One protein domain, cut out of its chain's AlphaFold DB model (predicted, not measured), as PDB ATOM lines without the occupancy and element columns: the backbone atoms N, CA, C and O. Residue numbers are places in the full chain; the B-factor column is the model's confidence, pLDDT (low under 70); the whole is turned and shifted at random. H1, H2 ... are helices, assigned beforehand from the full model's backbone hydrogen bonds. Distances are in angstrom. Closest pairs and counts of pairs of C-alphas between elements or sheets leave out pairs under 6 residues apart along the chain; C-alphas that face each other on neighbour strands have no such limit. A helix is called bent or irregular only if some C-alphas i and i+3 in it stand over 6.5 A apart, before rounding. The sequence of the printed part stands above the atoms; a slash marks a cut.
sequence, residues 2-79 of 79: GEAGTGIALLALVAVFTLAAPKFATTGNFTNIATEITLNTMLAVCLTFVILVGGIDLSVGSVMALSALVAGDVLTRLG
ATOM      1  N   GLY A   2     -19.002 -45.927  11.271       64.81
ATOM      2  CA  GLY A   2     -20.299 -45.221  11.278       64.81
ATOM      3  C   GLY A   2     -21.453 -45.864  10.496       64.81
ATOM      4  O   GLY A   2     -22.601 -45.624  10.834       64.81
ATOM      5  N   GLU A   3     -21.186 -46.712   9.500       65.88
ATOM      6  CA  GLU A   3     -22.252 -47.256   8.634       65.88
ATOM      7  C   GLU A   3     -22.796 -48.596   9.152       65.88
ATOM      8  O   GLU A   3     -24.004 -48.817   9.194       65.88
ATOM      9  N   ALA A   4     -21.915 -49.470   9.648       75.00
ATOM     10  CA  ALA A   4     -22.319 -50.726  10.283       75.00
ATOM     11  C   ALA A   4     -22.942 -50.509  11.675       75.00
ATOM     12  O   ALA A   4     -23.786 -51.294  12.098       75.00
ATOM     13  N   GLY A   5     -22.556 -49.436  12.378       83.94
ATOM     14  CA  GLY A   5     -23.037 -49.138  13.730       83.94
ATOM     15  C   GLY A   5     -24.553 -48.959  13.792       83.94
ATOM     16  O   GLY A   5     -25.196 -49.532  14.667       83.94
ATOM     17  N   THR A   6     -25.137 -48.247  12.825       88.06
ATOM     18  CA  THR A   6     -26.587 -48.023  12.765       88.06
ATOM     19  C   THR A   6     -27.348 -49.316  12.484       88.06
ATOM     20  O   THR A   6     -28.338 -49.596  13.152       88.06
ATOM     21  N   GLY A   7     -26.863 -50.149  11.555       87.50
ATOM     22  CA  GLY A   7     -27.479 -51.448  11.259       87.50
ATOM     23  C   GLY A   7     -27.430 -52.411  12.450       87.50
ATOM     24  O   GLY A   7     -28.430 -53.048  12.777       87.50
ATOM     25  N   ILE A   8     -26.294 -52.462  13.153       91.56
ATOM     26  CA  ILE A   8     -26.127 -53.278  14.364       91.56
ATOM     27  C   ILE A   8     -27.032 -52.766  15.494       91.56
ATOM     28  O   ILE A   8     -27.690 -53.566  16.160       91.56
ATOM     29  N   ALA A   9     -27.114 -51.447  15.687       90.50
ATOM     30  CA  ALA A   9     -28.001 -50.844  16.678       90.50
ATOM     31  C   ALA A   9     -29.476 -51.165  16.395       90.50
ATOM     32  O   ALA A   9     -30.227 -51.476  17.316       90.50
ATOM     33  N   LEU A  10     -29.880 -51.152  15.121       89.56
ATOM     34  CA  LEU A  10     -31.248 -51.457  14.703       89.56
ATOM     35  C   LEU A  10     -31.597 -52.932  14.954       89.56
ATOM     36  O   LEU A  10     -32.656 -53.227  15.505       89.56
ATOM     37  N   LEU A  11     -30.684 -53.859  14.646       89.50
ATOM     38  CA  LEU A  11     -30.858 -55.282  14.962       89.50
ATOM     39  C   LEU A  11     -30.967 -55.532  16.474       89.50
ATOM     40  O   LEU A  11     -31.839 -56.284  16.911       89.50
ATOM     41  N   ALA A  12     -30.126 -54.877  17.276       91.69
ATOM     42  CA  ALA A  12     -30.195 -54.969  18.732       91.69
ATOM     43  C   ALA A  12     -31.534 -54.433  19.272       91.69
ATOM     44  O   ALA A  12     -32.159 -55.069  20.122       91.69
ATOM     45  N   LEU A  13     -32.011 -53.308  18.735       89.88
ATOM     46  CA  LEU A  13     -33.292 -52.703  19.098       89.88
ATOM     47  C   LEU A  13     -34.467 -53.651  18.809       89.88
ATOM     48  O   LEU A  13     -35.307 -53.883  19.678       89.88
ATOM     49  N   VAL A  14     -34.497 -54.249  17.614       88.31
ATOM     50  CA  VAL A  14     -35.534 -55.215  17.217       88.31
ATOM     51  C   VAL A  14     -35.535 -56.439  18.135       88.31
ATOM     52  O   VAL A  14     -36.610 -56.889  18.537       88.31
ATOM     53  N   ALA A  15     -34.361 -56.950  18.519       88.94
ATOM     54  CA  ALA A  15     -34.259 -58.080  19.443       88.94
ATOM     55  C   ALA A  15     -34.832 -57.735  20.829       88.94
ATOM     56  O   ALA A  15     -35.631 -58.496  21.376       88.94
ATOM     57  N   VAL A  16     -34.488 -56.560  21.368       91.81
ATOM     58  CA  VAL A  16     -34.986 -56.091  22.672       91.81
ATOM     59  C   VAL A  16     -36.502 -55.905  22.657       91.81
ATOM     60  O   VAL A  16     -37.184 -56.409  23.546       91.81
ATOM     61  N   PHE A  17     -37.057 -55.237  21.644       85.75
ATOM     62  CA  PHE A  17     -38.501 -55.002  21.579       85.75
ATOM     63  C   PHE A  17     -39.310 -56.269  21.304       85.75
ATOM     64  O   PHE A  17     -40.411 -56.405  21.831       85.75
ATOM     65  N   THR A  18     -38.757 -57.225  20.555       84.50
ATOM     66  CA  THR A  18     -39.378 -58.548  20.380       84.50
ATOM     67  C   THR A  18     -39.522 -59.290  21.712       84.50
ATOM     68  O   THR A  18     -40.530 -59.956  21.934       84.50
ATOM     69  N   LEU A  19     -38.543 -59.155  22.613       84.88
ATOM     70  CA  LEU A  19     -38.561 -59.785  23.937       84.88
ATOM     71  C   LEU A  19     -39.407 -59.007  24.957       84.88
ATOM     72  O   LEU A  19     -40.087 -59.612  25.782       84.88
ATOM     73  N   ALA A  20     -39.365 -57.674  24.914       86.31
ATOM     74  CA  ALA A  20     -40.043 -56.810  25.881       86.31
ATOM     75  C   ALA A  20     -41.536 -56.601  25.574       86.31
ATOM     76  O   ALA A  20     -42.321 -56.352  26.489       86.31
ATOM     77  N   ALA A  21     -41.944 -56.693  24.304       81.44
ATOM     78  CA  ALA A  21     -43.312 -56.435  23.874       81.44
ATOM     79  C   ALA A  21     -43.859 -57.606  23.027       81.44
ATOM     80  O   ALA A  21     -43.522 -57.730  21.850       81.44
ATOM     81  N   PRO A  22     -44.793 -58.423  23.559       75.19
ATOM     82  CA  PRO A  22     -45.287 -59.631  22.884       75.19
ATOM     83  C   PRO A  22     -46.052 -59.352  21.578       75.19
ATOM     84  O   PRO A  22     -46.281 -60.262  20.786       75.19
ATOM     85  N   LYS A  23     -46.452 -58.096  21.332       79.81
ATOM     86  CA  LYS A  23     -47.120 -57.663  20.093       79.81
ATOM     87  C   LYS A  23     -46.168 -57.043  19.064       79.81
ATOM     88  O   LYS A  23     -46.600 -56.762  17.949       79.81
ATOM     89  N   PHE A  24     -44.900 -56.824  19.408       81.31
ATOM     90  CA  PHE A  24     -43.964 -56.107  18.541       81.31
ATOM     91  C   PHE A  24     -43.629 -56.892  17.268       81.31
ATOM     92  O   PHE A  24     -43.658 -56.332  16.176       81.31
ATOM     93  N   ALA A  25     -43.407 -58.203  17.391       80.56
ATOM     94  CA  ALA A  25     -43.112 -59.096  16.269       80.56
ATOM     95  C   ALA A  25     -44.365 -59.570  15.503       80.56
ATOM     96  O   ALA A  25     -44.351 -60.617  14.860       80.56
ATOM     97  N   THR A  26     -45.476 -58.831  15.581       87.62
ATOM     98  CA  THR A  26     -46.690 -59.150  14.816       87.62
ATOM     99  C   THR A  26     -46.664 -58.478  13.448       87.62
ATOM    100  O   THR A  26     -46.177 -57.355  13.303       87.62
ATOM    101  N   THR A  27     -47.264 -59.125  12.442       81.94
ATOM    102  CA  THR A  27     -47.386 -58.561  11.086       81.94
ATOM    103  C   THR A  27     -48.104 -57.211  11.089       81.94
ATOM    104  O   THR A  27     -47.741 -56.326  10.327       81.94
ATOM    105  N   GLY A  28     -49.078 -57.012  11.986       86.50
ATOM    106  CA  GLY A  28     -49.771 -55.729  12.131       86.50
ATOM    107  C   GLY A  28     -48.842 -54.596  12.571       86.50
ATOM    108  O   GLY A  28     -48.850 -53.529  11.965       86.50
ATOM    109  N   ASN A  29     -47.991 -54.835  13.575       88.00
ATOM    110  CA  ASN A  29     -47.020 -53.835  14.021       88.00
ATOM    111  C   ASN A  29     -45.970 -53.539  12.937       88.00
ATOM    112  O   ASN A  29     -45.636 -52.381  12.705       88.00
ATOM    113  N   PHE A  30     -45.507 -54.566  12.220       87.44
ATOM    114  CA  PHE A  30     -44.578 -54.389  11.103       87.44
ATOM    115  C   PHE A  30     -45.173 -53.527   9.977       87.44
ATOM    116  O   PHE A  30     -44.529 -52.584   9.520       87.44
ATOM    117  N   THR A  31     -46.419 -53.791   9.572       91.06
ATOM    118  CA  THR A  31     -47.115 -52.993   8.550       91.06
ATOM    119  C   THR A  31     -47.362 -51.556   9.011       91.06
ATOM    120  O   THR A  31     -47.212 -50.630   8.211       91.06
ATOM    121  N   ASN A  32     -47.683 -51.342  10.293       90.75
ATOM    122  CA  ASN A  32     -47.820 -49.994  10.850       90.75
ATOM    123  C   ASN A  32     -46.500 -49.218  10.768       90.75
ATOM    124  O   ASN A  32     -46.494 -48.092  10.278       90.75
ATOM    125  N   ILE A  33     -45.384 -49.835  11.175       90.94
ATOM    126  CA  ILE A  33     -44.052 -49.220  11.086       90.94
ATOM    127  C   ILE A  33     -43.695 -48.912   9.625       90.94
ATOM    128  O   ILE A  33     -43.237 -47.813   9.323       90.94
ATOM    129  N   ALA A  34     -43.936 -49.848   8.703       91.25
ATOM    130  CA  ALA A  34     -43.669 -49.646   7.279       91.25
ATOM    131  C   ALA A  34     -44.509 -48.501   6.677       91.25
ATOM    132  O   ALA A  34     -44.019 -47.731   5.847       91.25
ATOM    133  N   THR A  35     -45.760 -48.355   7.115       93.38
ATOM    134  CA  THR A  35     -46.654 -47.274   6.667       93.38
ATOM    135  C   THR A  35     -46.198 -45.913   7.200       93.38
ATOM    136  O   THR A  35     -46.118 -44.957   6.430       93.38
ATOM    137  N   GLU A  36     -45.819 -45.830   8.476       90.88
ATOM    138  CA  GLU A  36     -45.218 -44.625   9.078       90.88
ATOM    139  C   GLU A  36     -43.944 -44.194   8.335       90.88
ATOM    140  O   GLU A  36     -43.801 -43.037   7.928       90.88
ATOM    141  N   ILE A  37     -43.040 -45.145   8.066       93.06
ATOM    142  CA  ILE A  37     -41.785 -44.854   7.360       93.06
ATOM    143  C   ILE A  37     -42.030 -44.345   5.938       93.06
ATOM    144  O   ILE A  37     -41.246 -43.539   5.435       93.06
ATOM    145  N   THR A  38     -43.113 -44.784   5.293       94.75
ATOM    146  CA  THR A  38     -43.466 -44.373   3.929       94.75
ATOM    147  C   THR A  38     -43.744 -42.872   3.869       94.75
ATOM    148  O   THR A  38     -43.207 -42.191   2.993       94.75
ATOM    149  N   LEU A  39     -44.505 -42.335   4.830       90.06
ATOM    150  CA  LEU A  39     -44.792 -40.899   4.899       90.06
ATOM    151  C   LEU A  39     -43.518 -40.083   5.144       90.06
ATOM    152  O   LEU A  39     -43.248 -39.128   4.414       90.06
ATOM    153  N   ASN A  40     -42.694 -40.492   6.111       89.38
ATOM    154  CA  ASN A  40     -41.436 -39.801   6.403       89.38
ATOM    155  C   ASN A  40     -40.455 -39.846   5.217       89.38
ATOM    156  O   ASN A  40     -39.806 -38.850   4.908       89.38
ATOM    157  N   THR A  41     -40.368 -40.979   4.516       91.62
ATOM    158  CA  THR A  41     -39.490 -41.130   3.345       91.62
ATOM    159  C   THR A  41     -39.963 -40.261   2.182       91.62
ATOM    160  O   THR A  41     -39.147 -39.593   1.552       91.62
ATOM    161  N   MET A  42     -41.273 -40.208   1.923       91.62
ATOM    162  CA  MET A  42     -41.842 -39.331   0.896       91.62
ATOM    163  C   MET A  42     -41.533 -37.855   1.188       91.62
ATOM    164  O   MET A  42     -41.067 -37.139   0.303       91.62
ATOM    165  N   LEU A  43     -41.712 -37.419   2.442       88.56
ATOM    166  CA  LEU A  43     -41.363 -36.064   2.879       88.56
ATOM    167  C   LEU A  43     -39.864 -35.779   2.743       88.56
ATOM    168  O   LEU A  43     -39.488 -34.720   2.240       88.56
ATOM    169  N   ALA A  44     -39.005 -36.721   3.137       88.94
ATOM    170  CA  ALA A  44     -37.556 -36.586   3.008       88.94
ATOM    171  C   ALA A  44     -37.129 -36.398   1.543       88.94
ATOM    172  O   ALA A  44     -36.299 -35.533   1.260       88.94
ATOM    173  N   VAL A  45     -37.742 -37.136   0.609       90.75
ATOM    174  CA  VAL A  45     -37.497 -36.975  -0.832       90.75
ATOM    175  C   VAL A  45     -37.900 -35.571  -1.303       90.75
ATOM    176  O   VAL A  45     -37.123 -34.905  -1.992       90.75
ATOM    177  N   CYS A  46     -39.070 -35.068  -0.899       86.06
ATOM    178  CA  CYS A  46     -39.490 -33.700  -1.228       86.06
ATOM    179  C   CYS A  46     -38.520 -32.644  -0.670       86.06
ATOM    180  O   CYS A  46     -38.137 -31.718  -1.386       86.06
ATOM    181  N   LEU A  47     -38.069 -32.813   0.576       86.88
ATOM    182  CA  LEU A  47     -37.108 -31.912   1.217       86.88
ATOM    183  C   LEU A  47     -35.751 -31.909   0.502       86.88
ATOM    184  O   LEU A  47     -35.150 -30.846   0.356       86.88
ATOM    185  N   THR A  48     -35.284 -33.049  -0.019       88.69
ATOM    186  CA  THR A  48     -34.053 -33.070  -0.826       88.69
ATOM    187  C   THR A  48     -34.158 -32.221  -2.092       88.69
ATOM    188  O   THR A  48     -33.224 -31.480  -2.386       88.69
ATOM    189  N   PHE A  49     -35.284 -32.246  -2.815       84.69
ATOM    190  CA  PHE A  49     -35.471 -31.392  -3.998       84.69
ATOM    191  C   PHE A  49     -35.477 -29.901  -3.647       84.69
ATOM    192  O   PHE A  49     -34.856 -29.101  -4.343       84.69
ATOM    193  N   VAL A  50     -36.136 -29.536  -2.548       83.31
ATOM    194  CA  VAL A  50     -36.185 -28.160  -2.034       83.31
ATOM    195  C   VAL A  50     -34.781 -27.634  -1.721       83.31
ATOM    196  O   VAL A  50     -34.396 -26.573  -2.218       83.31
ATOM    197  N   ILE A  51     -33.982 -28.417  -0.986       87.06
ATOM    198  CA  ILE A  51     -32.602 -28.057  -0.628       87.06
ATOM    199  C   ILE A  51     -31.742 -27.862  -1.887       87.06
ATOM    200  O   ILE A  51     -30.967 -26.910  -1.957       87.06
ATOM    201  N   LEU A  52     -31.900 -28.725  -2.898       87.25
ATOM    202  CA  LEU A  52     -31.144 -28.643  -4.155       87.25
ATOM    203  C   LEU A  52     -31.453 -27.380  -4.973       87.25
ATOM    204  O   LEU A  52     -30.573 -26.885  -5.674       87.25
ATOM    205  N   VAL A  53     -32.669 -26.837  -4.876       83.88
ATOM    206  CA  VAL A  53     -33.076 -25.589  -5.555       83.88
ATOM    207  C   VAL A  53     -32.589 -24.339  -4.794       83.88
ATOM    208  O   VAL A  53     -32.766 -23.213  -5.257       83.88
ATOM    209  N   GLY A  54     -31.925 -24.503  -3.643       74.31
ATOM    210  CA  GLY A  54     -31.388 -23.399  -2.836       74.31
ATOM    211  C   GLY A  54     -32.451 -22.639  -2.038       74.31
ATOM    212  O   GLY A  54     -32.133 -21.687  -1.328       74.31
ATOM    213  N   GLY A  55     -33.709 -23.075  -2.114       71.19
ATOM    214  CA  GLY A  55     -34.743 -22.662  -1.181       71.19
ATOM    215  C   GLY A  55     -34.587 -23.480   0.088       71.19
ATOM    216  O   GLY A  55     -34.835 -24.679   0.084       71.19
ATOM    217  N   ILE A  56     -34.206 -22.861   1.202       68.44
ATOM    218  CA  ILE A  56     -34.376 -23.477   2.524       68.44
ATOM    219  C   ILE A  56     -35.870 -23.373   2.866       68.44
ATOM    220  O   ILE A  56     -36.258 -22.640   3.776       68.44
ATOM    221  N   ASP A  57     -36.736 -24.008   2.066       70.31
ATOM    222  CA  ASP A  57     -38.180 -23.958   2.285       70.31
ATOM    223  C   ASP A  57     -38.536 -24.880   3.453       70.31
ATOM    224  O   ASP A  57     -38.894 -26.050   3.310       70.31
ATOM    225  N   LEU A  58     -38.376 -24.320   4.652       68.88
ATOM    226  CA  LEU A  58     -38.690 -24.944   5.932       68.88
ATOM    227  C   LEU A  58     -40.213 -25.037   6.175       68.88
ATOM    228  O   LEU A  58     -40.637 -25.533   7.219       68.88
ATOM    229  N   SER A  59     -41.036 -24.586   5.219       78.31
ATOM    230  CA  SER A  59     -42.504 -24.609   5.256       78.31
ATOM    231  C   SER A  59     -43.081 -25.986   5.617       78.31
ATOM    232  O   SER A  59     -43.956 -26.082   6.474       78.31
ATOM    233  N   VAL A  60     -42.541 -27.085   5.071       78.25
ATOM    234  CA  VAL A  60     -42.995 -28.449   5.424       78.25
ATOM    235  C   VAL A  60     -42.800 -28.757   6.914       78.25
ATOM    236  O   VAL A  60     -43.646 -29.407   7.531       78.25
ATOM    237  N   GLY A  61     -41.708 -28.267   7.507       79.94
ATOM    238  CA  GLY A  61     -41.409 -28.469   8.922       79.94
ATOM    239  C   GLY A  61     -42.344 -27.673   9.832       79.94
ATOM    240  O   GLY A  61     -42.850 -28.215  10.814       79.94
ATOM    241  N   SER A  62     -42.621 -26.409   9.491       84.94
ATOM    242  CA  SER A  62     -43.534 -25.563  10.270       84.94
ATOM    243  C   SER A  62     -44.991 -26.021  10.165       84.94
ATOM    244  O   SER A  62     -45.694 -26.016  11.176       84.94
ATOM    245  N   VAL A  63     -45.431 -26.489   8.990       87.69
ATOM    246  CA  VAL A  63     -46.767 -27.076   8.802       87.69
ATOM    247  C   VAL A  63     -46.914 -28.363   9.616       87.69
ATOM    248  O   VAL A  63     -47.883 -28.482  10.360       87.69
ATOM    249  N   MET A  64     -45.942 -29.283   9.567       86.50
ATOM    250  CA  MET A  64     -45.980 -30.492  10.404       86.50
ATOM    251  C   MET A  64     -46.033 -30.167  11.900       86.50
ATOM    252  O   MET A  64     -46.842 -30.751  12.622       86.50
ATOM    253  N   ALA A  65     -45.206 -29.226  12.367       87.69
ATOM    254  CA  ALA A  65     -45.183 -28.828  13.771       87.69
ATOM    255  C   ALA A  65     -46.523 -28.220  14.215       87.69
ATOM    256  O   ALA A  65     -47.048 -28.587  15.267       87.69
ATOM    257  N   LEU A  66     -47.113 -27.338  13.400       92.06
ATOM    258  CA  LEU A  66     -48.424 -26.754  13.685       92.06
ATOM    259  C   LEU A  66     -49.524 -27.822  13.697       92.06
ATOM    260  O   LEU A  66     -50.337 -27.845  14.620       92.06
ATOM    261  N   SER A  67     -49.540 -28.731  12.720       90.62
ATOM    262  CA  SER A  67     -50.503 -29.837  12.675       90.62
ATOM    263  C   SER A  67     -50.392 -30.747  13.899       90.62
ATOM    264  O   SER A  67     -51.418 -31.125  14.459       90.62
ATOM    265  N   ALA A  68     -49.173 -31.052  14.357       90.38
ATOM    266  CA  ALA A  68     -48.947 -31.843  15.564       90.38
ATOM    267  C   ALA A  68     -49.430 -31.122  16.834       90.38
ATOM    268  O   ALA A  68     -50.081 -31.741  17.675       90.38
ATOM    269  N   LEU A  69     -49.169 -29.814  16.957       94.88
ATOM    270  CA  LEU A  69     -49.655 -29.001  18.078       94.88
ATOM    271  C   LEU A  69     -51.184 -28.946  18.123       94.88
ATOM    272  O   LEU A  69     -51.768 -29.145  19.184       94.88
ATOM    273  N   VAL A  70     -51.832 -28.715  16.979       95.06
ATOM    274  CA  VAL A  70     -53.299 -28.674  16.887       95.06
ATOM    275  C   VAL A  70     -53.900 -30.047  17.187       95.06
ATOM    276  O   VAL A  70     -54.844 -30.134  17.964       95.06
ATOM    277  N   ALA A  71     -53.347 -31.128  16.627       93.62
ATOM    278  CA  ALA A  71     -53.810 -32.485  16.918       93.62
ATOM    279  C   ALA A  71     -53.658 -32.837  18.408       93.62
ATOM    280  O   ALA A  71     -54.568 -33.423  18.995       93.62
ATOM    281  N   GLY A  72     -52.543 -32.440  19.030       93.81
ATOM    282  CA  GLY A  72     -52.312 -32.603  20.464       93.81
ATOM    283  C   GLY A  72     -53.296 -31.802  21.320       93.81
ATOM    284  O   GLY A  72     -53.896 -32.359  22.237       93.81
ATOM    285  N   ASP A  73     -53.519 -30.524  21.006       94.81
ATOM    286  CA  ASP A  73     -54.485 -29.677  21.724       94.81
ATOM    287  C   ASP A  73     -55.912 -30.239  21.614       94.81
ATOM    288  O   ASP A  73     -56.599 -30.375  22.626       94.81
ATOM    289  N   VAL A  74     -56.327 -30.674  20.421       95.38
ATOM    290  CA  VAL A  74     -57.629 -31.325  20.205       95.38
ATOM    291  C   VAL A  74     -57.751 -32.605  21.031       95.38
ATOM    292  O   VAL A  74     -58.763 -32.795  21.702       95.38
ATOM    293  N   LEU A  75     -56.726 -33.461  21.032       94.81
ATOM    294  CA  LEU A  75     -56.728 -34.694  21.821       94.81
ATOM    295  C   LEU A  75     -56.824 -34.413  23.329       94.81
ATOM    296  O   LEU A  75     -57.519 -35.132  24.033       94.81
ATOM    297  N   THR A  76     -56.172 -33.355  23.814       92.50
ATOM    298  CA  THR A  76     -56.163 -32.993  25.243       92.50
ATOM    299  C   THR A  76     -57.467 -32.329  25.693       92.50
ATOM    300  O   THR A  76     -57.801 -32.358  26.871       92.50
ATOM    301  N   ARG A  77     -58.199 -31.693  24.772       88.44
ATOM    302  CA  ARG A  77     -59.508 -31.080  25.052       88.44
ATOM    303  C   ARG A  77     -60.676 -32.057  24.908       88.44
ATOM    304  O   ARG A  77     -61.728 -31.806  25.488       88.44
ATOM    305  N   LEU A  78     -60.524 -33.094  24.081       80.06
ATOM    306  CA  LEU A  78     -61.554 -34.107  23.821       80.06
ATOM    307  C   LEU A  78     -61.378 -35.398  24.638       80.06
ATOM    308  O   LEU A  78     -62.348 -36.145  24.760       80.06
ATOM    309  N   GLY A  79     -60.171 -35.681  25.136       59.47
ATOM    310  CA  GLY A  79     -59.881 -36.768  26.082       59.47
ATOM    311  C   GLY A  79     -60.030 -36.324  27.528       59.47
ATOM    312  O   GLY A  79     -60.432 -37.183  28.343       59.47
TER     313      GLY A  79
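What this domain is: This is residues 2 to 79 of the 79 residues of an uncharacterized protein of Streptomyces venezuelae (UniProt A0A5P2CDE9). H2, the longest helix, makes the diagonal of an open Z, with H1 folding back from one of its ends and H3 from the other. H1 and H3 run much the same way and H2 runs back between them, but no helix packs on another, and the spaces between the three are left open. The printed part has 78 residues with three named helices, in the order H1, H2, H3, and no named strand; the class is all helix. The whole is only just loose, close to extended, with a radius of gyration of the C-alphas of 17.3 A. Its outline is flat, and the C-alphas span 43 by 43 by 20 A.

How they stand to each other: H2, residues 27 to 52, touches no helix. H3, residues 59 to 78, is near H2: 6 pairs of their C-alphas are within 10 A, and the closest pair is 8.0 A apart. A short link of 6 residues joins H2 to H3. H1, residues 2 to 20, is apart from H2, though a short link of 6 residues joins them. H1 and H3 are apart. Residues 2 to 13 of H1 stand free, as do residues 27 to 42 of H2 and residues 62 to 79, of which 62 to 78 belong to H3. In H2 and H3 every O i to N i+4 pair is within hydrogen-bond range; in H1 13 of 15 are.

Where its parts are: H2 has 26 residues and is 37.3 A long from first to last C-alpha, from C-alpha 27 at (-47.386, -58.561, 11.086) to C-alpha 52 at (-31.144, -28.643, -4.155). H1 has 19 residues and is 27.2 A long, beginning with C-alpha 2 at (-20.299, -45.221, 11.278). H1 is neither bent nor irregular, but only just: C-alphas 3 and 6 are 6.0 A apart. H3 has 20 residues and is 28.2 A long, ending with C-alpha 78 at (-61.554, -34.107, 23.821). From first to last C-alpha, x and y fall and z rises in H1 and in H3, while in H2 x and y rise and z falls.

The domain as a whole: The two C-alphas farthest apart are those of Pro 22 and Gly 54, at 46.6 A. The first and last printed C-alphas, those of Gly 2 and Gly 79, are 43.1 A apart. The printed part has no cut, and residue 79 is the chain's last residue. Neither link is long. The mean pLDDT of the printed part is 85.8; residues 2 to 3, 56, 58 and 79 are under 70.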